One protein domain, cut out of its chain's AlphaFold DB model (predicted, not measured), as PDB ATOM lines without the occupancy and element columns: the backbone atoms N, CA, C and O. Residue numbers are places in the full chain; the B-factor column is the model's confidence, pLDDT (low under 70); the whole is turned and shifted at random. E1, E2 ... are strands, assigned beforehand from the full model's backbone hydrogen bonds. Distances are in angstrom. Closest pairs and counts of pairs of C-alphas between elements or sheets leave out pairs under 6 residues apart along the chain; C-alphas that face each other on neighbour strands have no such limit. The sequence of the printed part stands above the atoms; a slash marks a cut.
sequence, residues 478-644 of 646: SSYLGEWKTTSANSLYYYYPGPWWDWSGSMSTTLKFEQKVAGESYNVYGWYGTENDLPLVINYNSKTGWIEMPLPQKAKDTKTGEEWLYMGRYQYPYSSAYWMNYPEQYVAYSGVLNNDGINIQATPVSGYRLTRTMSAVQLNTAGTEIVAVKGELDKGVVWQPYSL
ATOM      1  N   SER A 478     -36.975  57.293 -29.108       71.00
ATOM      2  CA  SER A 478     -36.046  57.498 -27.994       71.00
ATOM      3  C   SER A 478     -35.468  56.205 -27.423       71.00
ATOM      4  O   SER A 478     -34.383  56.243 -26.852       71.00
ATOM      5  N   SER A 479     -36.152  55.071 -27.588       73.56
ATOM      6  CA  SER A 479     -35.691  53.776 -27.086       73.56
ATOM      7  C   SER A 479     -34.469  53.260 -27.832       73.56
ATOM      8  O   SER A 479     -33.797  52.410 -27.278       73.56
ATOM      9  N   TYR A 480     -34.162  53.748 -29.038       78.06
ATOM     10  CA  TYR A 480     -32.964  53.337 -29.774       78.06
ATOM     11  C   TYR A 480     -31.749  54.224 -29.502       78.06
ATOM     12  O   TYR A 480     -30.637  53.804 -29.794       78.06
ATOM     13  N   LEU A 481     -31.917  55.431 -28.957       80.12
ATOM     14  CA  LEU A 481     -30.799  56.354 -28.742       80.12
ATOM     15  C   LEU A 481     -29.816  55.813 -27.692       80.12
ATOM     16  O   LEU A 481     -30.225  55.291 -26.657       80.12
ATOM     17  N   GLY A 482     -28.518  55.994 -27.936       82.38
ATOM     18  CA  GLY A 482     -27.455  55.551 -27.032       82.38
ATOM     19  C   GLY A 482     -26.644  54.380 -27.575       82.38
ATOM     20  O   GLY A 482     -26.502  54.215 -28.785       82.38
ATOM     21  N   GLU A 483     -26.048  53.607 -26.671       88.25
ATOM     22  CA  GLU A 483     -25.109  52.535 -27.000       88.25
ATOM     23  C   GLU A 483     -25.720  51.154 -26.754       88.25
ATOM     24  O   GLU A 483     -26.249  50.874 -25.679       88.25
ATOM     25  N   TRP A 484     -25.591  50.272 -27.744       82.19
ATOM     26  CA  TRP A 484     -26.162  48.930 -27.751       82.19
ATOM     27  C   TRP A 484     -25.090  47.900 -28.032       82.19
ATOM     28  O   TRP A 484     -24.460  47.916 -29.087       82.19
ATOM     29  N   LYS A 485     -24.908  46.958 -27.108       85.06
ATOM     30  CA  LYS A 485     -24.057  45.798 -27.361       85.06
ATOM     31  C   LYS A 485     -24.794  44.826 -28.272       85.06
ATOM     32  O   LYS A 485     -25.901  44.400 -27.951       85.06
ATOM     33  N   THR A 486     -24.166  44.457 -29.377       78.50
ATOM     34  CA  THR A 486     -24.679  43.457 -30.313       78.50
ATOM     35  C   THR A 486     -23.629  42.389 -30.561       78.50
ATOM     36  O   THR A 486     -22.434  42.596 -30.337       78.50
ATOM     37  N   THR A 487     -24.078  41.226 -31.010       79.94
ATOM     38  CA  THR A 487     -23.225  40.143 -31.487       79.94
ATOM     39  C   THR A 487     -23.470  39.899 -32.963       79.94
ATOM     40  O   THR A 487     -24.481  40.314 -33.533       79.94
ATOM     41  N   SER A 488     -22.556  39.205 -33.625       71.94
ATOM     42  CA  SER A 488     -22.747  38.772 -35.012       71.94
ATOM     43  C   SER A 488     -23.962  37.831 -35.185       71.94
ATOM     44  O   SER A 488     -24.482  37.706 -36.291       71.94
ATOM     45  N   ALA A 489     -24.486  37.231 -34.102       71.94
ATOM     46  CA  ALA A 489     -25.696  36.399 -34.125       71.94
ATOM     47  C   ALA A 489     -27.012  37.199 -34.209       71.94
ATOM     48  O   ALA A 489     -27.946  36.774 -34.899       71.94
ATOM     49  N   ASN A 490     -27.092  38.338 -33.508       71.25
ATOM     50  CA  ASN A 490     -28.283  39.198 -33.455       71.25
ATOM     51  C   ASN A 490     -28.151  40.477 -34.304       71.25
ATOM     52  O   ASN A 490     -29.081  41.273 -34.365       71.25
ATOM     53  N   SER A 491     -27.031  40.657 -35.002       74.25
ATOM     54  CA  SER A 491     -26.812  41.751 -35.948       74.25
ATOM     55  C   SER A 491     -26.284  41.230 -37.295       74.25
ATOM     56  O   SER A 491     -26.491  40.074 -37.667       74.25
ATOM     57  N   LEU A 492     -25.628  42.100 -38.061       70.56
ATOM     58  CA  LEU A 492     -25.086  41.812 -39.387       70.56
ATOM     59  C   LEU A 492     -23.583  41.567 -39.283       70.56
ATOM     60  O   LEU A 492     -22.856  42.334 -38.649       70.56
ATOM     61  N   TYR A 493     -23.115  40.539 -39.978       70.81
ATOM     62  CA  TYR A 493     -21.703  40.292 -40.215       70.81
ATOM     63  C   TYR A 493     -21.086  41.453 -41.001       70.81
ATOM     64  O   TYR A 493     -21.643  41.945 -41.985       70.81
ATOM     65  N   TYR A 494     -19.891  41.861 -40.600       69.69
ATOM     66  CA  TYR A 494     -19.060  42.734 -41.416       69.69
ATOM     67  C   TYR A 494     -18.173  41.879 -42.312       69.69
ATOM     68  O   TYR A 494     -17.597  40.893 -41.845       69.69
ATOM     69  N   TYR A 495     -18.085  42.204 -43.603       63.88
ATOM     70  CA  TYR A 495     -17.216  41.434 -44.486       63.88
ATOM     71  C   TYR A 495     -15.743  41.792 -44.242       63.88
ATOM     72  O   TYR A 495     -15.353  42.957 -44.302       63.88
ATOM     73  N   TYR A 496     -14.938  40.755 -43.998       61.56
ATOM     74  CA  TYR A 496     -13.487  40.819 -43.865       61.56
ATOM     75  C   TYR A 496     -12.814  40.047 -45.015       61.56
ATOM     76  O   TYR A 496     -13.289  38.961 -45.365       61.56
ATOM     77  N   PRO A 497     -11.711  40.545 -45.602       51.97
ATOM     78  CA  PRO A 497     -10.996  39.840 -46.664       51.97
ATOM     79  C   PRO A 497     -10.218  38.653 -46.073       51.97
ATOM     80  O   PRO A 497      -9.206  38.825 -45.403       51.97
ATOM     81  N   GLY A 498     -10.693  37.427 -46.303       53.28
ATOM     82  CA  GLY A 498     -10.068  36.205 -45.790       53.28
ATOM     83  C   GLY A 498     -10.948  34.960 -45.971       53.28
ATOM     84  O   GLY A 498     -12.091  35.078 -46.419       53.28
ATOM     85  N   PRO A 499     -10.440  33.752 -45.655       44.25
ATOM     86  CA  PRO A 499     -11.148  32.502 -45.938       44.25
ATOM     87  C   PRO A 499     -12.342  32.208 -45.014       44.25
ATOM     88  O   PRO A 499     -13.126  31.320 -45.336       44.25
ATOM     89  N   TRP A 500     -12.511  32.923 -43.895       49.59
ATOM     90  CA  TRP A 500     -13.530  32.587 -42.895       49.59
ATOM     91  C   TRP A 500     -14.176  33.826 -42.280       49.59
ATOM     92  O   TRP A 500     -13.497  34.777 -41.904       49.59
ATOM     93  N   TRP A 501     -15.499  33.776 -42.157       63.81
ATOM     94  CA  TRP A 501     -16.322  34.730 -41.419       63.81
ATOM     95  C   TRP A 501     -16.842  34.078 -40.128       63.81
ATOM     96  O   TRP A 501     -16.907  32.851 -40.036       63.81
ATOM     97  N   ASP A 502     -17.192  34.881 -39.119       58.22
ATOM     98  CA  ASP A 502     -17.650  34.376 -37.817       58.22
ATOM     99  C   ASP A 502     -19.085  33.840 -37.883       58.22
ATOM    100  O   ASP A 502     -20.039  34.478 -37.454       58.22
ATOM    101  N   TRP A 503     -19.241  32.626 -38.398       56.56
ATOM    102  CA  TRP A 503     -20.505  31.892 -38.346       56.56
ATOM    103  C   TRP A 503     -20.958  31.526 -36.930       56.56
ATOM    104  O   TRP A 503     -22.099  31.103 -36.754       56.56
ATOM    105  N   SER A 504     -20.070  31.615 -35.936       58.75
ATOM    106  CA  SER A 504     -20.348  31.145 -34.577       58.75
ATOM    107  C   SER A 504     -21.120  32.155 -33.731       58.75
ATOM    108  O   SER A 504     -21.575  31.805 -32.644       58.75
ATOM    109  N   GLY A 505     -21.302  33.388 -34.219       64.44
ATOM    110  CA  GLY A 505     -22.024  34.418 -33.473       64.44
ATOM    111  C   GLY A 505     -21.223  35.016 -32.311       64.44
ATOM    112  O   GLY A 505     -21.814  35.611 -31.411       64.44
ATOM    113  N   SER A 506     -19.905  34.796 -32.283       66.75
ATOM    114  CA  SER A 506     -19.031  35.046 -31.130       66.75
ATOM    115  C   SER A 506     -18.456  36.463 -31.074       66.75
ATOM    116  O   SER A 506     -18.060  36.930 -30.004       66.75
ATOM    117  N   MET A 507     -18.417  37.168 -32.205       72.81
ATOM    118  CA  MET A 507     -17.991  38.560 -32.260       72.81
ATOM    119  C   MET A 507     -19.038  39.459 -31.606       72.81
ATOM    120  O   MET A 507     -20.234  39.297 -31.839       72.81
ATOM    121  N   SER A 508     -18.574  40.424 -30.810       76.06
ATOM    122  CA  SER A 508     -19.413  41.460 -30.205       76.06
ATOM    123  C   SER A 508     -18.902  42.851 -30.560       76.06
ATOM    124  O   SER A 508     -17.693  43.069 -30.658       76.06
ATOM    125  N   THR A 509     -19.820  43.788 -30.770       79.44
ATOM    126  CA  THR A 509     -19.522  45.209 -30.960       79.44
ATOM    127  C   THR A 509     -20.521  46.064 -30.192       79.44
ATOM    128  O   THR A 509     -21.524  45.568 -29.676       79.44
ATOM    129  N   THR A 510     -20.234  47.355 -30.080       85.94
ATOM    130  CA  THR A 510     -21.172  48.342 -29.543       85.94
ATOM    131  C   THR A 510     -21.608  49.260 -30.670       85.94
ATOM    132  O   THR A 510     -20.785  49.956 -31.254       85.94
ATOM    133  N   LEU A 511     -22.902  49.253 -30.967       87.62
ATOM    134  CA  LEU A 511     -23.522  50.185 -31.892       87.62
ATOM    135  C   LEU A 511     -23.929  51.447 -31.149       87.62
ATOM    136  O   LEU A 511     -24.552  51.359 -30.094       87.62
ATOM    137  N   LYS A 512     -23.633  52.614 -31.711       89.31
ATOM    138  CA  LYS A 512     -24.060  53.895 -31.141       89.31
ATOM    139  C   LYS A 512     -25.079  54.555 -32.050       89.31
ATOM    140  O   LYS A 512     -24.752  54.853 -33.191       89.31
ATOM    141  N   PHE A 513     -26.277  54.805 -31.540       90.56
ATOM    142  CA  PHE A 513     -27.361  55.492 -32.236       90.56
ATOM    143  C   PHE A 513     -27.447  56.936 -31.748       90.56
ATOM    144  O   PHE A 513     -27.718  57.203 -30.574       90.56
ATOM    145  N   GLU A 514     -27.246  57.872 -32.665       92.06
ATOM    146  CA  GLU A 514     -27.399  59.304 -32.435       92.06
ATOM    147  C   GLU A 514     -28.536  59.853 -33.290       92.06
ATOM    148  O   GLU A 514     -28.768  59.400 -34.409       92.06
ATOM    149  N   GLN A 515     -29.242  60.861 -32.785       91.38
ATOM    150  CA  GLN A 515     -30.310  61.507 -33.540       91.38
ATOM    151  C   GLN A 515     -29.763  62.137 -34.828       91.38
ATOM    152  O   GLN A 515     -28.852  62.964 -34.784       91.38
ATOM    153  N   LYS A 516     -30.386  61.802 -35.964       94.19
ATOM    154  CA  LYS A 516     -30.199  62.516 -37.234       94.19
ATOM    155  C   LYS A 516     -31.385  63.436 -37.512       94.19
ATOM    156  O   LYS A 516     -31.206  64.642 -37.646       94.19
ATOM    157  N   VAL A 517     -32.593  62.872 -37.530       93.50
ATOM    158  CA  VAL A 517     -33.861  63.613 -37.576       93.50
ATOM    159  C   VAL A 517     -34.766  63.055 -36.484       93.50
ATOM    160  O   VAL A 517     -35.002  61.847 -36.431       93.50
ATOM    161  N   ALA A 518     -35.220  63.923 -35.578       85.06
ATOM    162  CA  ALA A 518     -36.017  63.524 -34.424       85.06
ATOM    163  C   ALA A 518     -37.295  62.801 -34.870       85.06
ATOM    164  O   ALA A 518     -38.040  63.324 -35.692       85.06
ATOM    165  N   GLY A 519     -37.540  61.606 -34.331       73.88
ATOM    166  CA  GLY A 519     -38.711  60.802 -34.686       73.88
ATOM    167  C   GLY A 519     -38.640  60.111 -36.050       73.88
ATOM    168  O   GLY A 519     -39.586  59.412 -36.391       73.88
ATOM    169  N   GLU A 520     -37.552  60.262 -36.811       87.31
ATOM    170  CA  GLU A 520     -37.478  59.770 -38.195       87.31
ATOM    171  C   GLU A 520     -36.209  58.972 -38.506       87.31
ATOM    172  O   GLU A 520     -36.271  58.005 -39.255       87.31
ATOM    173  N   SER A 521     -35.036  59.353 -37.986       94.69
ATOM    174  CA  SER A 521     -33.785  58.670 -38.348       94.69
ATOM    175  C   SER A 521     -32.639  58.864 -37.354       94.69
ATOM    176  O   SER A 521     -32.626  59.798 -36.537       94.69
ATOM    177  N   TYR A 522     -31.644  57.984 -37.472       94.50
ATOM    178  CA  TYR A 522     -30.428  57.938 -36.665       94.50
ATOM    179  C   TYR A 522     -29.171  57.952 -37.538       94.50
ATOM    180  O   TYR A 522     -29.165  57.405 -38.643       94.50
ATOM    181  N   ASN A 523     -28.095  58.526 -37.004       93.19
ATOM    182  CA  ASN A 523     -26.730  58.197 -37.395       93.19
ATOM    183  C   ASN A 523     -26.258  57.053 -36.495       93.19
ATOM    184  O   ASN A 523     -26.333  57.164 -35.270       93.19
ATOM    185  N   VAL A 524     -25.793  55.962 -37.095       90.75
ATOM    186  CA  VAL A 524     -25.382  54.754 -36.382       90.75
ATOM    187  C   VAL A 524     -23.900  54.490 -36.611       90.75
ATOM    188  O   VAL A 524     -23.429  54.499 -37.744       90.75
ATOM    189  N   TYR A 525     -23.166  54.258 -35.527       88.06
ATOM    190  CA  TYR A 525     -21.718  54.034 -35.525       88.06
ATOM    191  C   TYR A 525     -21.369  52.687 -34.891       88.06
ATOM    192  O   TYR A 525     -22.221  52.046 -34.277       88.06
ATOM    193  N   GLY A 526     -20.099  52.291 -34.992       81.00
ATOM    194  CA  GLY A 526     -19.556  51.150 -34.248       81.00
ATOM    195  C   GLY A 526     -19.831  49.794 -34.895       81.00
ATOM    196  O   GLY A 526     -19.638  48.748 -34.270       81.00
ATOM    197  N   TRP A 527     -20.255  49.779 -36.162       76.56
ATOM    198  CA  TRP A 527     -20.297  48.536 -36.922       76.56
ATOM    199  C   TRP A 527     -18.871  48.033 -37.154       76.56
ATOM    200  O   TRP A 527     -18.001  48.823 -37.533       76.56
ATOM    201  N   TYR A 528     -18.637  46.745 -36.881       66.88
ATOM    202  CA  TYR A 528     -17.315  46.107 -36.824       66.88
ATOM    203  C   TYR A 528     -16.326  46.660 -37.866       66.88
ATOM    204  O   TYR A 528     -16.619  46.665 -39.056       66.88
ATOM    205  N   GLY A 529     -15.150  47.116 -37.427       59.38
ATOM    206  CA  GLY A 529     -14.097  47.620 -38.320       59.38
ATOM    207  C   GLY A 529     -14.185  49.109 -38.690       59.38
ATOM    208  O   GLY A 529     -13.262  49.613 -39.322       59.38
ATOM    209  N   THR A 530     -15.226  49.837 -38.274       63.62
ATOM    210  CA  THR A 530     -15.283  51.309 -38.388       63.62
ATOM    211  C   THR A 530     -15.101  51.940 -37.007       63.62
ATOM    212  O   THR A 530     -15.869  51.665 -36.084       63.62
ATOM    213  N   GLU A 531     -14.050  52.741 -36.808       63.22
ATOM    214  CA  GLU A 531     -13.706  53.341 -35.509       63.22
ATOM    215  C   GLU A 531     -14.588  54.566 -35.212       63.22
ATOM    216  O   GLU A 531     -14.096  55.693 -35.089       63.22
ATOM    217  N   ASN A 532     -15.904  54.352 -35.120       70.69
ATOM    218  CA  ASN A 532     -16.919  55.388 -34.895       70.69
ATOM    219  C   ASN A 532     -16.840  56.588 -35.853       70.69
ATOM    220  O   ASN A 532     -17.368  57.656 -35.556       70.69
ATOM    221  N   ASP A 533     -16.179  56.427 -36.994       82.00
ATOM    222  CA  ASP A 533     -15.860  57.509 -37.914       82.00
ATOM    223  C   ASP A 533     -16.741  57.522 -39.156       82.00
ATOM    224  O   ASP A 533     -16.784  58.536 -39.845       82.00
ATOM    225  N   LEU A 534     -17.497  56.459 -39.418       85.31
ATOM    226  CA  LEU A 534     -18.301  56.325 -40.625       85.31
ATOM    227  C   LEU A 534     -19.768  56.012 -40.273       85.31
ATOM    228  O   LEU A 534     -20.116  54.844 -40.112       85.31
ATOM    229  N   PRO A 535     -20.635  57.030 -40.102       88.94
ATOM    230  CA  PRO A 535     -22.027  56.801 -39.738       88.94
ATOM    231  C   PRO A 535     -22.838  56.240 -40.904       88.94
ATOM    232  O   PRO A 535     -22.828  56.793 -42.006       88.94
ATOM    233  N   LEU A 536     -23.617  55.201 -40.618       88.62
ATOM    234  CA  LEU A 536     -24.721  54.745 -41.462       88.62
ATOM    235  C   LEU A 536     -26.039  55.372 -40.999       88.62
ATOM    236  O   LEU A 536     -26.272  55.591 -39.812       88.62
ATOM    237  N   VAL A 537     -26.917  55.654 -41.952       91.44
ATOM    238  CA  VAL A 537     -28.260  56.162 -41.706       91.44
ATOM    239  C   VAL A 537     -29.207  54.984 -41.555       91.44
ATOM    240  O   VAL A 537     -29.286  54.120 -42.430       91.44
ATOM    241  N   ILE A 538     -29.946  54.990 -40.453       92.25
ATOM    242  CA  ILE A 538     -31.035  54.053 -40.195       92.25
ATOM    243  C   ILE A 538     -32.306  54.863 -39.937       92.25
ATOM    244  O   ILE A 538     -32.299  55.795 -39.131       92.25
ATOM    245  N   ASN A 539     -33.391  54.524 -40.624       93.06
ATOM    246  CA  ASN A 539     -34.690  55.175 -40.488       93.06
ATOM    247  C   ASN A 539     -35.500  54.518 -39.366       93.06
ATOM    248  O   ASN A 539     -35.414  53.311 -39.165       93.06
ATOM    249  N   TYR A 540     -36.288  55.305 -38.641       85.56
ATOM    250  CA  TYR A 540     -37.267  54.828 -37.674       85.56
ATOM    251  C   TYR A 540     -38.643  54.770 -38.328       85.56
ATOM    252  O   TYR A 540     -39.130  55.767 -38.862       85.56
ATOM    253  N   ASN A 541     -39.291  53.616 -38.245       80.19
ATOM    254  CA  ASN A 541     -40.660  53.453 -38.688       80.19
ATOM    255  C   ASN A 541     -41.594  53.684 -37.497       80.19
ATOM    256  O   ASN A 541     -41.766  52.816 -36.644       80.19
ATOM    257  N   SER A 542     -42.214  54.863 -37.435       67.94
ATOM    258  CA  SER A 542     -43.095  55.239 -36.324       67.94
ATOM    259  C   SER A 542     -44.372  54.404 -36.228       67.94
ATOM    260  O   SER A 542     -45.017  54.434 -35.182       67.94
ATOM    261  N   LYS A 543     -44.749  53.684 -37.294       59.72
ATOM    262  CA  LYS A 543     -45.923  52.802 -37.301       59.72
ATOM    263  C   LYS A 543     -45.623  51.461 -36.634       59.72
ATOM    264  O   LYS A 543     -46.469  50.926 -35.935       59.72
ATOM    265  N   THR A 544     -44.426  50.915 -36.838       62.25
ATOM    266  CA  THR A 544     -44.061  49.579 -36.330       62.25
ATOM    267  C   THR A 544     -43.160  49.637 -35.094       62.25
ATOM    268  O   THR A 544     -43.108  48.693 -34.307       62.25
ATOM    269  N   GLY A 545     -42.440  50.743 -34.891       71.81
ATOM    270  CA  GLY A 545     -41.358  50.851 -33.912       71.81
ATOM    271  C   GLY A 545     -40.045  50.215 -34.380       71.81
ATOM    272  O   GLY A 545     -39.099  50.133 -33.595       71.81
ATOM    273  N   TRP A 546     -39.970  49.757 -35.633       81.19
ATOM    274  CA  TRP A 546     -38.776  49.139 -36.207       81.19
ATOM    275  C   TRP A 546     -37.788  50.180 -36.720       81.19
ATOM    276  O   TRP A 546     -38.117  51.346 -36.955       81.19
ATOM    277  N   ILE A 547     -36.564  49.718 -36.926       84.69
ATOM    278  CA  ILE A 547     -35.527  50.438 -37.638       84.69
ATOM    279  C   ILE A 547     -35.262  49.812 -39.009       84.69
ATOM    280  O   ILE A 547     -35.212  48.593 -39.149       84.69
ATOM    281  N   GLU A 548     -35.074  50.643 -40.027       86.56
ATOM    282  CA  GLU A 548     -34.927  50.236 -41.426       86.56
ATOM    283  C   GLU A 548     -33.653  50.847 -42.012       86.56
ATOM    284  O   GLU A 548     -33.442  52.059 -41.959       86.56
ATOM    285  N   MET A 549     -32.784  50.009 -42.574       87.62
ATOM    286  CA  MET A 549     -31.510  50.429 -43.148       87.62
ATOM    287  C   MET A 549     -31.531  50.284 -44.673       87.62
ATOM    288  O   MET A 549     -31.386  49.169 -45.193       87.62
ATOM    289  N   PRO A 550     -31.682  51.400 -45.407       85.00
ATOM    290  CA  PRO A 550     -31.599  51.379 -46.855       85.00
ATOM    291  C   PRO A 550     -30.152  51.209 -47.332       85.00
ATOM    292  O   PRO A 550     -29.238  51.837 -46.794       85.00
ATOM    293  N   LEU A 551     -29.950  50.398 -48.373       81.62
ATOM    294  CA  LEU A 551     -28.683  50.263 -49.097       81.62
ATOM    295  C   LEU A 551     -28.908  50.274 -50.623       81.62
ATOM    296  O   LEU A 551     -29.982  49.882 -51.080       81.62
ATOM    297  N   PRO A 552     -27.891  50.664 -51.416       82.50
ATOM    298  CA  PRO A 552     -26.596  51.189 -50.975       82.50
ATOM    299  C   PRO A 552     -26.712  52.612 -50.400       82.50
ATOM    300  O   PRO A 552     -27.606  53.373 -50.769       82.50
ATOM    301  N   GLN A 553     -25.804  52.988 -49.493       86.38
ATOM    302  CA  GLN A 553     -25.774  54.339 -48.913       86.38
ATOM    303  C   GLN A 553     -24.368  54.935 -48.939       86.38
ATOM    304  O   GLN A 553     -23.383  54.252 -48.663       86.38
ATOM    305  N   LYS A 554     -24.274  56.226 -49.261       87.94
ATOM    306  CA  LYS A 554     -23.022  56.973 -49.145       87.94
ATOM    307  C   LYS A 554     -22.848  57.444 -47.710       87.94
ATOM    308  O   LYS A 554     -23.772  58.023 -47.141       87.94
ATOM    309  N   ALA A 555     -21.658  57.251 -47.169       87.00
ATOM    310  CA  ALA A 555     -21.257  57.757 -45.870       87.00
ATOM    311  C   ALA A 555     -19.944  58.522 -46.013       87.00
ATOM    312  O   ALA A 555     -19.053  58.120 -46.760       87.00
ATOM    313  N   LYS A 556     -19.832  59.641 -45.300       87.56
ATOM    314  CA  LYS A 556     -18.610  60.437 -45.257       87.56
ATOM    315  C   LYS A 556     -17.874  60.125 -43.968       87.56
ATOM    316  O   LYS A 556     -18.460  60.230 -42.892       87.56
ATOM    317  N   ASP A 557     -16.608  59.761 -44.089       85.69
ATOM    318  CA  ASP A 557     -15.744  59.567 -42.940       85.69
ATOM    319  C   ASP A 557     -15.571  60.898 -42.201       85.69
ATOM    320  O   ASP A 557     -15.194  61.919 -42.778       85.69
ATOM    321  N   THR A 558     -15.885  60.897 -40.916       83.56
ATOM    322  CA  THR A 558     -15.881  62.077 -40.049       83.56
ATOM    323  C   THR A 558     -14.475  62.515 -39.637       83.56
ATOM    324  O   THR A 558     -14.302  63.676 -39.266       83.56
ATOM    325  N   LYS A 559     -13.462  61.644 -39.743       83.38
ATOM    326  CA  LYS A 559     -12.044  61.954 -39.492       83.38
ATOM    327  C   LYS A 559     -11.324  62.406 -40.765       83.38
ATOM    328  O   LYS A 559     -10.634  63.423 -40.740       83.38
ATOM    329  N   THR A 560     -11.448  61.657 -41.864       85.00
ATOM    330  CA  THR A 560     -10.689  61.899 -43.111       85.00
ATOM    331  C   THR A 560     -11.451  62.746 -44.126       85.00
ATOM    332  O   THR A 560     -10.845  63.368 -44.996       85.00
ATOM    333  N   GLY A 561     -12.780  62.794 -44.028       84.75
ATOM    334  CA  GLY A 561     -13.645  63.446 -45.007       84.75
ATOM    335  C   GLY A 561     -13.850  62.647 -46.296       84.75
ATOM    336  O   GLY A 561     -14.536  63.141 -47.191       84.75
ATOM    337  N   GLU A 562     -13.284  61.444 -46.405       86.50
ATOM    338  CA  GLU A 562     -13.441  60.577 -47.574       86.50
ATOM    339  C   GLU A 562     -14.859  60.011 -47.667       86.50
ATOM    340  O   GLU A 562     -15.468  59.648 -46.661       86.50
ATOM    341  N   GLU A 563     -15.378  59.885 -48.886       87.50
ATOM    342  CA  GLU A 563     -16.660  59.228 -49.130       87.50
ATOM    343  C   GLU A 563     -16.481  57.720 -49.327       87.50
ATOM    344  O   GLU A 563     -15.579  57.257 -50.029       87.50
ATOM    345  N   TRP A 564     -17.389  56.964 -48.723       88.12
ATOM    346  CA  TRP A 564     -17.476  55.514 -48.790       88.12
ATOM    347  C   TRP A 564     -18.898  55.100 -49.161       88.12
ATOM    348  O   TRP A 564     -19.866  55.796 -48.846       88.12
ATOM    349  N   LEU A 565     -19.034  53.955 -49.825       86.88
ATOM    350  CA  LEU A 565     -20.321  53.374 -50.191       86.88
ATOM    351  C   LEU A 565     -20.561  52.117 -49.358       86.88
ATOM    352  O   LEU A 565     -19.853  51.127 -49.515       86.88
ATOM    353  N   TYR A 566     -21.558  52.133 -48.482       85.50
ATOM    354  CA  TYR A 566     -22.027  50.913 -47.835       85.50
ATOM    355  C   TYR A 566     -22.832  50.080 -48.823       85.50
ATOM    356  O   TYR A 566     -23.763  50.577 -49.466       85.50
ATOM    357  N   MET A 567     -22.485  48.802 -48.906       79.56
ATOM    358  CA  MET A 567     -23.132  47.818 -49.767       79.56
ATOM    359  C   MET A 567     -23.401  46.531 -48.984       79.56
ATOM    360  O   MET A 567     -22.744  46.269 -47.976       79.56
ATOM    361  N   GLY A 568     -24.358  45.729 -49.451       76.12
ATOM    362  CA  GLY A 568     -24.617  44.370 -48.967       76.12
ATOM    363  C   GLY A 568     -24.157  43.312 -49.977       76.12
ATOM    364  O   GLY A 568     -24.050  43.593 -51.177       76.12
ATOM    365  N   ARG A 569     -23.893  42.087 -49.507       73.88
ATOM    366  CA  ARG A 569     -23.658  40.917 -50.377       73.88
ATOM    367  C   ARG A 569     -24.945  40.128 -50.597       73.88
ATOM    368  O   ARG A 569     -25.720  39.906 -49.675       73.88
ATOM    369  N   TYR A 570     -25.129  39.631 -51.812       68.00
ATOM    370  CA  TYR A 570     -26.275  38.822 -52.215       68.00
ATOM    371  C   TYR A 570     -25.808  37.471 -52.736       68.00
ATOM    372  O   TYR A 570     -24.802  37.376 -53.438       68.00
ATOM    373  N   GLN A 571     -26.541  36.415 -52.405       62.41
ATOM    374  CA  GLN A 571     -26.277  35.057 -52.855       62.41
ATOM    375  C   GLN A 571     -27.431  34.543 -53.716       62.41
ATOM    376  O   GLN A 571     -28.602  34.639 -53.334       62.41
ATOM    377  N   TYR A 572     -27.093  33.950 -54.862       60.66
ATOM    378  CA  TYR A 572     -28.036  33.147 -55.633       60.66
ATOM    379  C   TYR A 572     -28.186  31.769 -54.973       60.66
ATOM    380  O   TYR A 572     -27.215  31.255 -54.401       60.66
ATOM    381  N   PRO A 573     -29.350  31.111 -55.069       53.47
ATOM    382  CA  PRO A 573     -29.451  29.700 -54.729       53.47
ATOM    383  C   PRO A 573     -28.348  28.910 -55.453       53.47
ATOM    384  O   PRO A 573     -28.264  28.942 -56.677       53.47
ATOM    385  N   TYR A 574     -27.491  28.224 -54.690       53.25
ATOM    386  CA  TYR A 574     -26.405  27.373 -55.202       53.25
ATOM    387  C   TYR A 574     -25.234  28.088 -55.917       53.25
ATOM    388  O   TYR A 574     -24.470  27.423 -56.617       53.25
ATOM    389  N   SER A 575     -25.026  29.401 -55.723       57.66
ATOM    390  CA  SER A 575     -23.861  30.126 -56.272       57.66
ATOM    391  C   SER A 575     -22.998  30.828 -55.218       57.66
ATOM    392  O   SER A 575     -23.376  30.978 -54.052       57.66
ATOM    393  N   SER A 576     -21.843  31.332 -55.668       60.69
ATOM    394  CA  SER A 576     -21.035  32.341 -54.971       60.69
ATOM    395  C   SER A 576     -21.851  33.614 -54.711       60.69
ATOM    396  O   SER A 576     -22.771  33.917 -55.468       60.69
ATOM    397  N   ALA A 577     -21.525  34.353 -53.647       61.94
ATOM    398  CA  ALA A 577     -22.199  35.613 -53.324       61.94
ATOM    399  C   ALA A 577     -21.461  36.829 -53.903       61.94
ATOM    400  O   ALA A 577     -20.234  36.886 -53.834       61.94
ATOM    401  N   TYR A 578     -22.220  37.804 -54.400       66.19
ATOM    402  CA  TYR A 578     -21.758  38.986 -55.126       66.19
ATOM    403  C   TYR A 578     -22.131  40.275 -54.389       66.19
ATOM    404  O   TYR A 578     -23.143  40.333 -53.692       66.19
ATOM    405  N   TRP A 579     -21.327  41.321 -54.559       65.38
ATOM    406  CA  TRP A 579     -21.713  42.682 -54.187       65.38
ATOM    407  C   TRP A 579     -22.659  43.233 -55.252       65.38
ATOM    408  O   TRP A 579     -22.321  43.192 -56.436       65.38
ATOM    409  N   MET A 580     -23.826  43.734 -54.844       63.34
ATOM    410  CA  MET A 580     -24.795  44.336 -55.766       63.34
ATOM    411  C   MET A 580     -24.924  45.829 -55.493       63.34
ATOM    412  O   MET A 580     -25.104  46.248 -54.349       63.34
ATOM    413  N   ASN A 581     -24.830  46.623 -56.556       63.38
ATOM    414  CA  ASN A 581     -25.027  48.068 -56.526       63.38
ATOM    415  C   ASN A 581     -26.376  48.396 -57.176       63.38
ATOM    416  O   ASN A 581     -26.437  48.662 -58.376       63.38
ATOM    417  N   TYR A 582     -27.463  48.315 -56.407       62.66
ATOM    418  CA  TYR A 582     -28.778  48.710 -56.908       62.66
ATOM    419  C   TYR A 582     -28.863  50.242 -57.015       62.66
ATOM    420  O   TYR A 582     -28.497  50.938 -56.067       62.66
ATOM    421  N   PRO A 583     -29.359  50.797 -58.137       55.22
ATOM    422  CA  PRO A 583     -29.560  52.238 -58.283       55.22
ATOM    423  C   PRO A 583     -30.704  52.786 -57.407       55.22
ATOM    424  O   PRO A 583     -30.794  53.997 -57.220       55.22
ATOM    425  N   GLU A 584     -31.553  51.914 -56.853       58.19
ATOM    426  CA  GLU A 584     -32.653  52.258 -55.945       58.19
ATOM    427  C   GLU A 584     -32.285  51.907 -54.490       58.19
ATOM    428  O   GLU A 584     -31.789  50.815 -54.215       58.19
ATOM    429  N   GLN A 585     -32.518  52.836 -53.553       63.31
ATOM    430  CA  GLN A 585     -32.286  52.640 -52.114       63.31
ATOM    431  C   GLN A 585     -33.333  51.676 -51.533       63.31
ATOM    432  O   GLN A 585     -34.392  52.097 -51.069       63.31
ATOM    433  N   TYR A 586     -33.044  50.378 -51.567       70.19
ATOM    434  CA  TYR A 586     -33.903  49.337 -51.006       70.19
ATOM    435  C   TYR A 586     -33.648  49.174 -49.505       70.19
ATOM    436  O   TYR A 586     -32.496  49.243 -49.073       70.19
ATOM    437  N   VAL A 587     -34.691  48.901 -48.711       72.75
ATOM    438  CA  VAL A 587     -34.547  48.502 -47.299       72.75
ATOM    439  C   VAL A 587     -33.902  47.121 -47.253       72.75
ATOM    440  O   VAL A 587     -34.572  46.096 -47.271       72.75
ATOM    441  N   ALA A 588     -32.572  47.098 -47.256       71.69
ATOM    442  CA  ALA A 588     -31.795  45.868 -47.287       71.69
ATOM    443  C   ALA A 588     -31.837  45.147 -45.938       71.69
ATOM    444  O   ALA A 588     -31.786  43.920 -45.891       71.69
ATOM    445  N   TYR A 589     -31.946  45.897 -44.845       77.19
ATOM    446  CA  TYR A 589     -31.999  45.328 -43.509       77.19
ATOM    447  C   TYR A 589     -33.036  46.042 -42.651       77.19
ATOM    448  O   TYR A 589     -33.243  47.250 -42.778       77.19
ATOM    449  N   SER A 590     -33.637  45.301 -41.731       76.88
ATOM    450  CA  SER A 590     -34.612  45.809 -40.771       76.88
ATOM    451  C   SER A 590     -34.339  45.225 -39.392       76.88
ATOM    452  O   SER A 590     -33.843  44.102 -39.283       76.88
ATOM    453  N   GLY A 591     -34.662  45.959 -38.336       72.75
ATOM    454  CA  GLY A 591     -34.438  45.497 -36.978       72.75
ATOM    455  C   GLY A 591     -35.411  46.050 -35.957       72.75
ATOM    456  O   GLY A 591     -36.127  47.016 -36.210       72.75
ATOM    457  N   VAL A 592     -35.412  45.425 -34.787       76.75
ATOM    458  CA  VAL A 592     -36.265  45.790 -33.661       76.75
ATOM    459  C   VAL A 592     -35.474  45.689 -32.363       76.75
ATOM    460  O   VAL A 592     -34.636  44.800 -32.196       76.75
ATOM    461  N   LEU A 593     -35.720  46.622 -31.447       69.19
ATOM    462  CA  LEU A 593     -35.249  46.518 -30.072       69.19
ATOM    463  C   LEU A 593     -36.211  45.628 -29.275       69.19
ATOM    464  O   LEU A 593     -37.402  45.914 -29.189       69.19
ATOM    465  N   ASN A 594     -35.686  44.562 -28.680       63.53
ATOM    466  CA  ASN A 594     -36.429  43.667 -27.797       63.53
ATOM    467  C   ASN A 594     -35.702  43.503 -26.447       63.53
ATOM    468  O   ASN A 594     -34.704  44.174 -26.178       63.53
ATOM    469  N   ASN A 595     -36.201  42.606 -25.590       51.38
ATOM    470  CA  ASN A 595     -35.611  42.342 -24.270       51.38
ATOM    471  C   ASN A 595     -34.158  41.826 -24.335       51.38
ATOM    472  O   ASN A 595     -33.417  41.994 -23.367       51.38
ATOM    473  N   ASP A 596     -33.744  41.250 -25.467       55.03
ATOM    474  CA  ASP A 596     -32.406  40.696 -25.699       55.03
ATOM    475  C   ASP A 596     -31.459  41.693 -26.406       55.03
ATOM    476  O   ASP A 596     -30.307  41.360 -26.704       55.03
ATOM    477  N   GLY A 597     -31.924  42.921 -26.675       66.88
ATOM    478  CA  GLY A 597     -31.171  43.994 -27.328       66.88
ATOM    479  C   GLY A 597     -31.660  44.321 -28.743       66.88
ATOM    480  O   GLY A 597     -32.795  44.038 -29.120       66.88
ATOM    481  N   ILE A 598     -30.813  44.980 -29.539       76.88
ATOM    482  CA  ILE A 598     -31.141  45.309 -30.932       76.88
ATOM    483  C   ILE A 598     -30.922  44.074 -31.809       76.88
ATOM    484  O   ILE A 598     -29.794  43.590 -31.920       76.88
ATOM    485  N   ASN A 599     -31.987  43.604 -32.463       77.12
ATOM    486  CA  ASN A 599     -31.934  42.520 -33.441       77.12
ATOM    487  C   ASN A 599     -32.075  43.080 -34.861       77.12
ATOM    488  O   ASN A 599     -33.085  43.714 -35.151       77.12
ATOM    489  N   ILE A 600     -31.092  42.868 -35.741       78.31
ATOM    490  CA  ILE A 600     -31.113  43.353 -37.134       78.31
ATOM    491  C   ILE A 600     -30.959  42.178 -38.098       78.31
ATOM    492  O   ILE A 600     -30.035  41.372 -37.981       78.31
ATOM    493  N   GLN A 601     -31.858  42.099 -39.081       74.81
ATOM    494  CA  GLN A 601     -31.955  41.001 -40.039       74.81
ATOM    495  C   GLN A 601     -31.953  41.498 -41.486       74.81
ATOM    496  O   GLN A 601     -32.281  42.645 -41.777       74.81
ATOM    497  N   ALA A 602     -31.562  40.607 -42.397       69.50
ATOM    498  CA  ALA A 602     -31.612  40.824 -43.838       69.50
ATOM    499  C   ALA A 602     -33.050  40.733 -44.352       69.50
ATOM    500  O   ALA A 602     -33.741  39.754 -44.072       69.50
ATOM    501  N   THR A 603     -33.472  41.717 -45.141       65.62
ATOM    502  CA  THR A 603     -34.791  41.736 -45.772       65.62
ATOM    503  C   THR A 603     -34.723  40.951 -47.092       65.62
ATOM    504  O   THR A 603     -33.917  41.297 -47.964       65.62
ATOM    505  N   PRO A 604     -35.517  39.876 -47.272       57.94
ATOM    506  CA  PRO A 604     -35.500  39.080 -48.498       57.94
ATOM    507  C   PRO A 604     -35.861  39.915 -49.732       57.94
ATOM    508  O   PRO A 604     -36.694  40.815 -49.650       57.94
ATOM    509  N   VAL A 605     -35.275  39.588 -50.887       57.59
ATOM    510  CA  VAL A 605     -35.642  40.160 -52.194       57.59
ATOM    511  C   VAL A 605     -36.081  39.014 -53.103       57.59
ATOM    512  O   VAL A 605     -35.471  37.945 -53.089       57.59
ATOM    513  N   SER A 606     -37.135  39.206 -53.900       54.12
ATOM    514  CA  SER A 606     -37.606  38.178 -54.840       54.12
ATOM    515  C   SER A 606     -36.461  37.696 -55.744       54.12
ATOM    516  O   SER A 606     -35.842  38.493 -56.445       54.12
ATOM    517  N   GLY A 607     -36.141  36.399 -55.686       57.28
ATOM    518  CA  GLY A 607     -35.068  35.772 -56.470       57.28
ATOM    519  C   GLY A 607     -33.652  35.832 -55.871       57.28
ATOM    520  O   GLY A 607     -32.777  35.125 -56.371       57.28
ATOM    521  N   TYR A 608     -33.412  36.583 -54.786       59.88
ATOM    522  CA  TYR A 608     -32.080  36.754 -54.186       59.88
ATOM    523  C   TYR A 608     -32.101  36.571 -52.665       59.88
ATOM    524  O   TYR A 608     -32.945  37.122 -51.961       59.88
ATOM    525  N   ARG A 609     -31.112  35.854 -52.120       61.38
ATOM    526  CA  ARG A 609     -30.891  35.813 -50.668       61.38
ATOM    527  C   ARG A 609     -29.820  36.829 -50.305       61.38
ATOM    528  O   ARG A 609     -28.645  36.606 -50.587       61.38
ATOM    529  N   LEU A 610     -30.210  37.942 -49.687       63.69
ATOM    530  CA  LEU A 610     -29.247  38.857 -49.084       63.69
ATOM    531  C   LEU A 610     -28.494  38.105 -47.979       63.69
ATOM    532  O   LEU A 610     -29.103  37.509 -47.085       63.69
ATOM    533  N   THR A 611     -27.166  38.085 -48.054       66.19
ATOM    534  CA  THR A 611     -26.365  37.541 -46.964       66.19
ATOM    535  C   THR A 611     -26.408  38.536 -45.809       66.19
ATOM    536  O   THR A 611     -26.539  39.746 -46.004       66.19
ATOM    537  N   ARG A 612     -26.266  38.061 -44.569       67.94
ATOM    538  CA  ARG A 612     -26.156  38.937 -43.390       67.94
ATOM    539  C   ARG A 612     -24.841  39.745 -43.387       67.94
ATOM    540  O   ARG A 612     -24.294  39.963 -42.325       67.94
ATOM    541  N   THR A 613     -24.273  40.109 -44.539       74.31
ATOM    542  CA  THR A 613     -22.926  40.673 -44.689       74.31
ATOM    543  C   THR A 613     -22.956  42.027 -45.393       74.31
ATOM    544  O   THR A 613     -23.499  42.122 -46.494       74.31
ATOM    545  N   MET A 614     -22.302  43.034 -44.808       79.19
ATOM    546  CA  MET A 614     -22.120  44.361 -45.411       79.19
ATOM    547  C   MET A 614     -20.724  44.935 -45.152       79.19
ATOM    548  O   MET A 614     -20.061  44.529 -44.197       79.19
ATOM    549  N   SER A 615     -20.308  45.899 -45.979       80.44
ATOM    550  CA  SER A 615     -19.089  46.694 -45.775       80.44
ATOM    551  C   SER A 615     -19.186  48.062 -46.439       80.44
ATOM    552  O   SER A 615     -19.935  48.247 -47.400       80.44
ATOM    553  N   ALA A 616     -18.376  48.999 -45.949       83.62
ATOM    554  CA  ALA A 616     -18.080  50.246 -46.636       83.62
ATOM    555  C   ALA A 616     -16.950  50.028 -47.651       83.62
ATOM    556  O   ALA A 616     -15.874  49.546 -47.291       83.62
ATOM    557  N   VAL A 617     -17.187  50.393 -48.910       81.81
ATOM    558  CA  VAL A 617     -16.252  50.182 -50.019       81.81
ATOM    559  C   VAL A 617     -15.981  51.471 -50.795       81.81
ATOM    560  O   VAL A 617     -16.806  52.387 -50.810       81.81
ATOM    561  N   GLN A 618     -14.833  51.530 -51.466       84.81
ATOM    562  CA  GLN A 618     -14.561  52.489 -52.533       84.81
ATOM    563  C   GLN A 618     -14.608  51.769 -53.871       84.81
ATOM    564  O   GLN A 618     -14.109  50.650 -54.003       84.81
ATOM    565  N   LEU A 619     -15.196  52.428 -54.866       80.94
ATOM    566  CA  LEU A 619     -15.245  51.929 -56.231       80.94
ATOM    567  C   LEU A 619     -14.205  52.641 -57.100       80.94
ATOM    568  O   LEU A 619     -13.827  53.781 -56.826       80.94
ATOM    569  N   ASN A 620     -13.758  51.976 -58.166       80.50
ATOM    570  CA  ASN A 620     -12.964  52.617 -59.211       80.50
ATOM    571  C   ASN A 620     -13.755  53.770 -59.875       80.50
ATOM    572  O   ASN A 620     -14.969  53.898 -59.715       80.50
ATOM    573  N   THR A 621     -13.088  54.604 -60.677       78.81
ATOM    574  CA  THR A 621     -13.724  55.757 -61.351       78.81
ATOM    575  C   THR A 621     -14.887  55.362 -62.271       78.81
ATOM    576  O   THR A 621     -15.782  56.169 -62.507       78.81
ATOM    577  N   ALA A 622     -14.899  54.123 -62.776       76.25
ATOM    578  CA  ALA A 622     -15.984  53.586 -63.595       76.25
ATOM    579  C   ALA A 622     -17.192  53.096 -62.771       76.25
ATOM    580  O   ALA A 622     -18.245  52.821 -63.343       76.25
ATOM    581  N   GLY A 623     -17.059  52.978 -61.444       73.44
ATOM    582  CA  GLY A 623     -18.089  52.442 -60.555       73.44
ATOM    583  C   GLY A 623     -18.338  50.940 -60.726       73.44
ATOM    584  O   GLY A 623     -19.402  50.464 -60.342       73.44
ATOM    585  N   THR A 624     -17.403  50.201 -61.334       71.06
ATOM    586  CA  THR A 624     -17.587  48.792 -61.734       71.06
ATOM    587  C   THR A 624     -16.826  47.794 -60.866       71.06
ATOM    588  O   THR A 624     -17.120  46.600 -60.910       71.06
ATOM    589  N   GLU A 625     -15.843  48.259 -60.096       72.94
ATOM    590  CA  GLU A 625     -14.955  47.408 -59.298       72.94
ATOM    591  C   GLU A 625     -14.720  48.020 -57.923       72.94
ATOM    592  O   GLU A 625     -14.565  49.236 -57.806       72.94
ATOM    593  N   ILE A 626     -14.650  47.169 -56.901       75.56
ATOM    594  CA  ILE A 626     -14.254  47.565 -55.548       75.56
ATOM    595  C   ILE A 626     -12.727  47.682 -55.499       75.56
ATOM    596  O   ILE A 626     -12.025  46.712 -55.787       75.56
ATOM    597  N   VAL A 627     -12.225  48.860 -55.125       78.56
ATOM    598  CA  VAL A 627     -10.785  49.166 -55.031       78.56
ATOM    599  C   VAL A 627     -10.279  49.273 -53.595       78.56
ATOM    600  O   VAL A 627      -9.079  49.149 -53.375       78.56
ATOM    601  N   ALA A 628     -11.170  49.479 -52.623       77.62
ATOM    602  CA  ALA A 628     -10.835  49.456 -51.201       77.62
ATOM    603  C   ALA A 628     -12.047  49.063 -50.348       77.62
ATOM    604  O   ALA A 628     -13.192  49.312 -50.735       77.62
ATOM    605  N   VAL A 629     -11.794  48.501 -49.165       77.31
ATOM    606  CA  VAL A 629     -12.805  48.194 -48.143       77.31
ATOM    607  C   VAL A 629     -12.356  48.784 -46.808       77.31
ATOM    608  O   VAL A 629     -11.202  48.642 -46.416       77.31
ATOM    609  N   LYS A 630     -13.256  49.483 -46.113       75.62
ATOM    610  CA  LYS A 630     -12.971  50.136 -44.828       75.62
ATOM    611  C   LYS A 630     -12.706  49.079 -43.745       75.62
ATOM    612  O   LYS A 630     -13.382  48.053 -43.724       75.62
ATOM    613  N   GLY A 631     -11.794  49.341 -42.806       64.62
ATOM    614  CA  GLY A 631     -11.626  48.508 -41.604       64.62
ATOM    615  C   GLY A 631     -10.688  47.302 -41.730       64.62
ATOM    616  O   GLY A 631     -10.892  46.300 -41.048       64.62
ATOM    617  N   GLU A 632      -9.667  47.371 -42.589       55.84
ATOM    618  CA  GLU A 632      -8.627  46.335 -42.678       55.84
ATOM    619  C   GLU A 632      -7.871  46.165 -41.342       55.84
ATOM    620  O   GLU A 632      -7.179  47.075 -40.887       55.84
ATOM    621  N   LEU A 633      -7.968  44.977 -40.733       44.03
ATOM    622  CA  LEU A 633      -7.093  44.544 -39.633       44.03
ATOM    623  C   LEU A 633      -5.788  43.887 -40.134       44.03
ATOM    624  O   LEU A 633      -4.789  43.965 -39.422       44.03
ATOM    625  N   ASP A 634      -5.735  43.331 -41.355       43.09
ATOM    626  CA  ASP A 634      -4.491  42.841 -41.977       43.09
ATOM    627  C   ASP A 634      -4.042  43.715 -43.145       43.09
ATOM    628  O   ASP A 634      -4.580  43.647 -44.248       43.09
ATOM    629  N   LYS A 635      -2.929  44.425 -42.954       42.62
ATOM    630  CA  LYS A 635      -2.209  45.155 -44.013       42.62
ATOM    631  C   LYS A 635      -1.440  44.233 -44.985       42.62
ATOM    632  O   LYS A 635      -0.508  44.687 -45.645       42.62
ATOM    633  N   GLY A 636      -1.757  42.934 -45.024       41.47
ATOM    634  CA  GLY A 636      -0.945  41.890 -45.668       41.47
ATOM    635  C   GLY A 636      -1.661  41.018 -46.703       41.47
ATOM    636  O   GLY A 636      -1.021  40.149 -47.295       41.47
ATOM    637  N   VAL A 637      -2.959  41.220 -46.944       40.97
ATOM    638  CA  VAL A 637      -3.721  40.427 -47.921       40.97
ATOM    639  C   VAL A 637      -3.700  41.122 -49.285       40.97
ATOM    640  O   VAL A 637      -4.155  42.252 -49.431       40.97
ATOM    641  N   VAL A 638      -3.169  40.440 -50.305       38.91
ATOM    642  CA  VAL A 638      -3.194  40.923 -51.695       38.91
ATOM    643  C   VAL A 638      -4.604  40.751 -52.258       38.91
ATOM    644  O   VAL A 638      -5.074  39.630 -52.458       38.91
ATOM    645  N   TRP A 639      -5.271  41.871 -52.522       44.38
ATOM    646  CA  TRP A 639      -6.600  41.922 -53.120       44.38
ATOM    647  C   TRP A 639      -6.585  41.523 -54.605       44.38
ATOM    648  O   TRP A 639      -5.780  42.023 -55.389       44.38
ATOM    649  N   GLN A 640      -7.519  40.656 -55.007       45.28
ATOM    650  CA  GLN A 640      -7.929  40.488 -56.407       45.28
ATOM    651  C   GLN A 640      -9.198  41.339 -56.620       45.28
ATOM    652  O   GLN A 640     -10.108  41.245 -55.791       45.28
ATOM    653  N   PRO A 641      -9.287  42.181 -57.667       45.31
ATOM    654  CA  PRO A 641     -10.463  43.017 -57.905       45.31
ATOM    655  C   PRO A 641     -11.705  42.151 -58.155       45.31
ATOM    656  O   PRO A 641     -11.710  41.283 -59.026       45.31
ATOM    657  N   TYR A 642     -12.769  42.387 -57.383       57.16
ATOM    658  CA  TYR A 642     -14.076  41.772 -57.613       57.16
ATOM    659  C   TYR A 642     -14.900  42.665 -58.543       57.16
ATOM    660  O   TYR A 642     -15.163  43.828 -58.226       57.16
ATOM    661  N   SER A 643     -15.337  42.114 -59.675       51.41
ATOM    662  CA  SER A 643     -16.318  42.760 -60.548       51.41
ATOM    663  C   SER A 643     -17.686  42.787 -59.860       51.41
ATOM    664  O   SER A 643     -18.134  41.767 -59.330       51.41
ATOM    665  N   LEU A 644     -18.360  43.940 -59.867       50.75
ATOM    666  CA  LEU A 644     -19.756  44.024 -59.429       50.75
ATOM    667  C   LEU A 644     -20.641  43.200 -60.377       50.75
ATOM    668  O   LEU A 644     -20.531  43.325 -61.600       50.75
TER     669      LEU A 644
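AT A GLANCE: This is residues 478 to 644 of the 646 residues of the protein "Glycosyl hydrolases family 18" of Dysgonomonas macrotermitis (UniProt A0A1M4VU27). A seven-stranded sheet is curled like part of a barrel and nearly closed, its edge strands E1 and E10 coming near each other; a second, branched sheet of E6, E7, E8, E11 and E12 lies partly face to face with it, the strands crossed, as a sandwich. The first sheet is also a folded sheet, bent back on itself, with E1 to E4 facing E9 and E10 and E5 as the hinge. The printed part has 167 residues, no named helix and twelve strands, E1 to E12 along the chain; the class is all strand, though under half of the residues are in named elements. The first sheet's order is E1, E2, E3, E4, E5, E9, E10, and both sheets are antiparallel. The whole is compact, with a radius of gyration of the C-alphas of 15.6 A and spans of 43 by 39 by 33 A.

IN THESE COORDINATES: In the larger sheet, E1 is residues 482 to 487, beginning at C-alpha 482 (-27.455, 55.551, -27.032), E2 508 to 517, 27.5 A long, E3 521 to 525, E4 536 to 540, E5 547 to 551, E9 586 to 594, 24.0 A, and E10 597 to 602. In the branched sheet, E6 is residues 553 to 556, E7 563 to 571, 26.3 A, E8 577 to 579, E11 609 to 619, 23.1 A, and E12 626 to 629, ending at C-alpha 629 (-12.805, 48.194, -48.143).

HOW THE PARTS SIT: E1 to E5 form a meander, each strand the antiparallel neighbour of the one before. N 484 and O 511 of E1 and E2 are 2.8 A apart, within hydrogen-bond range, as are N 549 and O 589 of E5 and E9, 2.8 A. The closest C-alphas of edge strands E1 and E10, Thr 486 and Ile 598, are 6.8 A apart. E5 runs on into E6 at 89 degrees. E6, E7 and E8 form a second meander. E6 and E8 lie on one side of E7 and E11 on the other side; N 571 and O 609 of E7 and E11 are 2.8 A apart. E11 bends by 87 degrees at residue 612, and its N 618 is 2.9 A from O 628 of E12. Between the sheets, whose strands stand at 88 degrees, the closest C-alphas of E10 and E11 are Ala 602 and Arg 612, 5.8 A.

THE WHOLE: The C-alphas farthest apart, Lys 543 and Gly 636, are 47.0 A apart. The printed part has no cut. The link E1 to E2 is long; within it residues 493 to 494 pair with 613 to 614 of E11, parallel. Mean pLDDT of the printed part is 72.2, and 66 residues are under 70, among them 570 to 585 and 631 to 644.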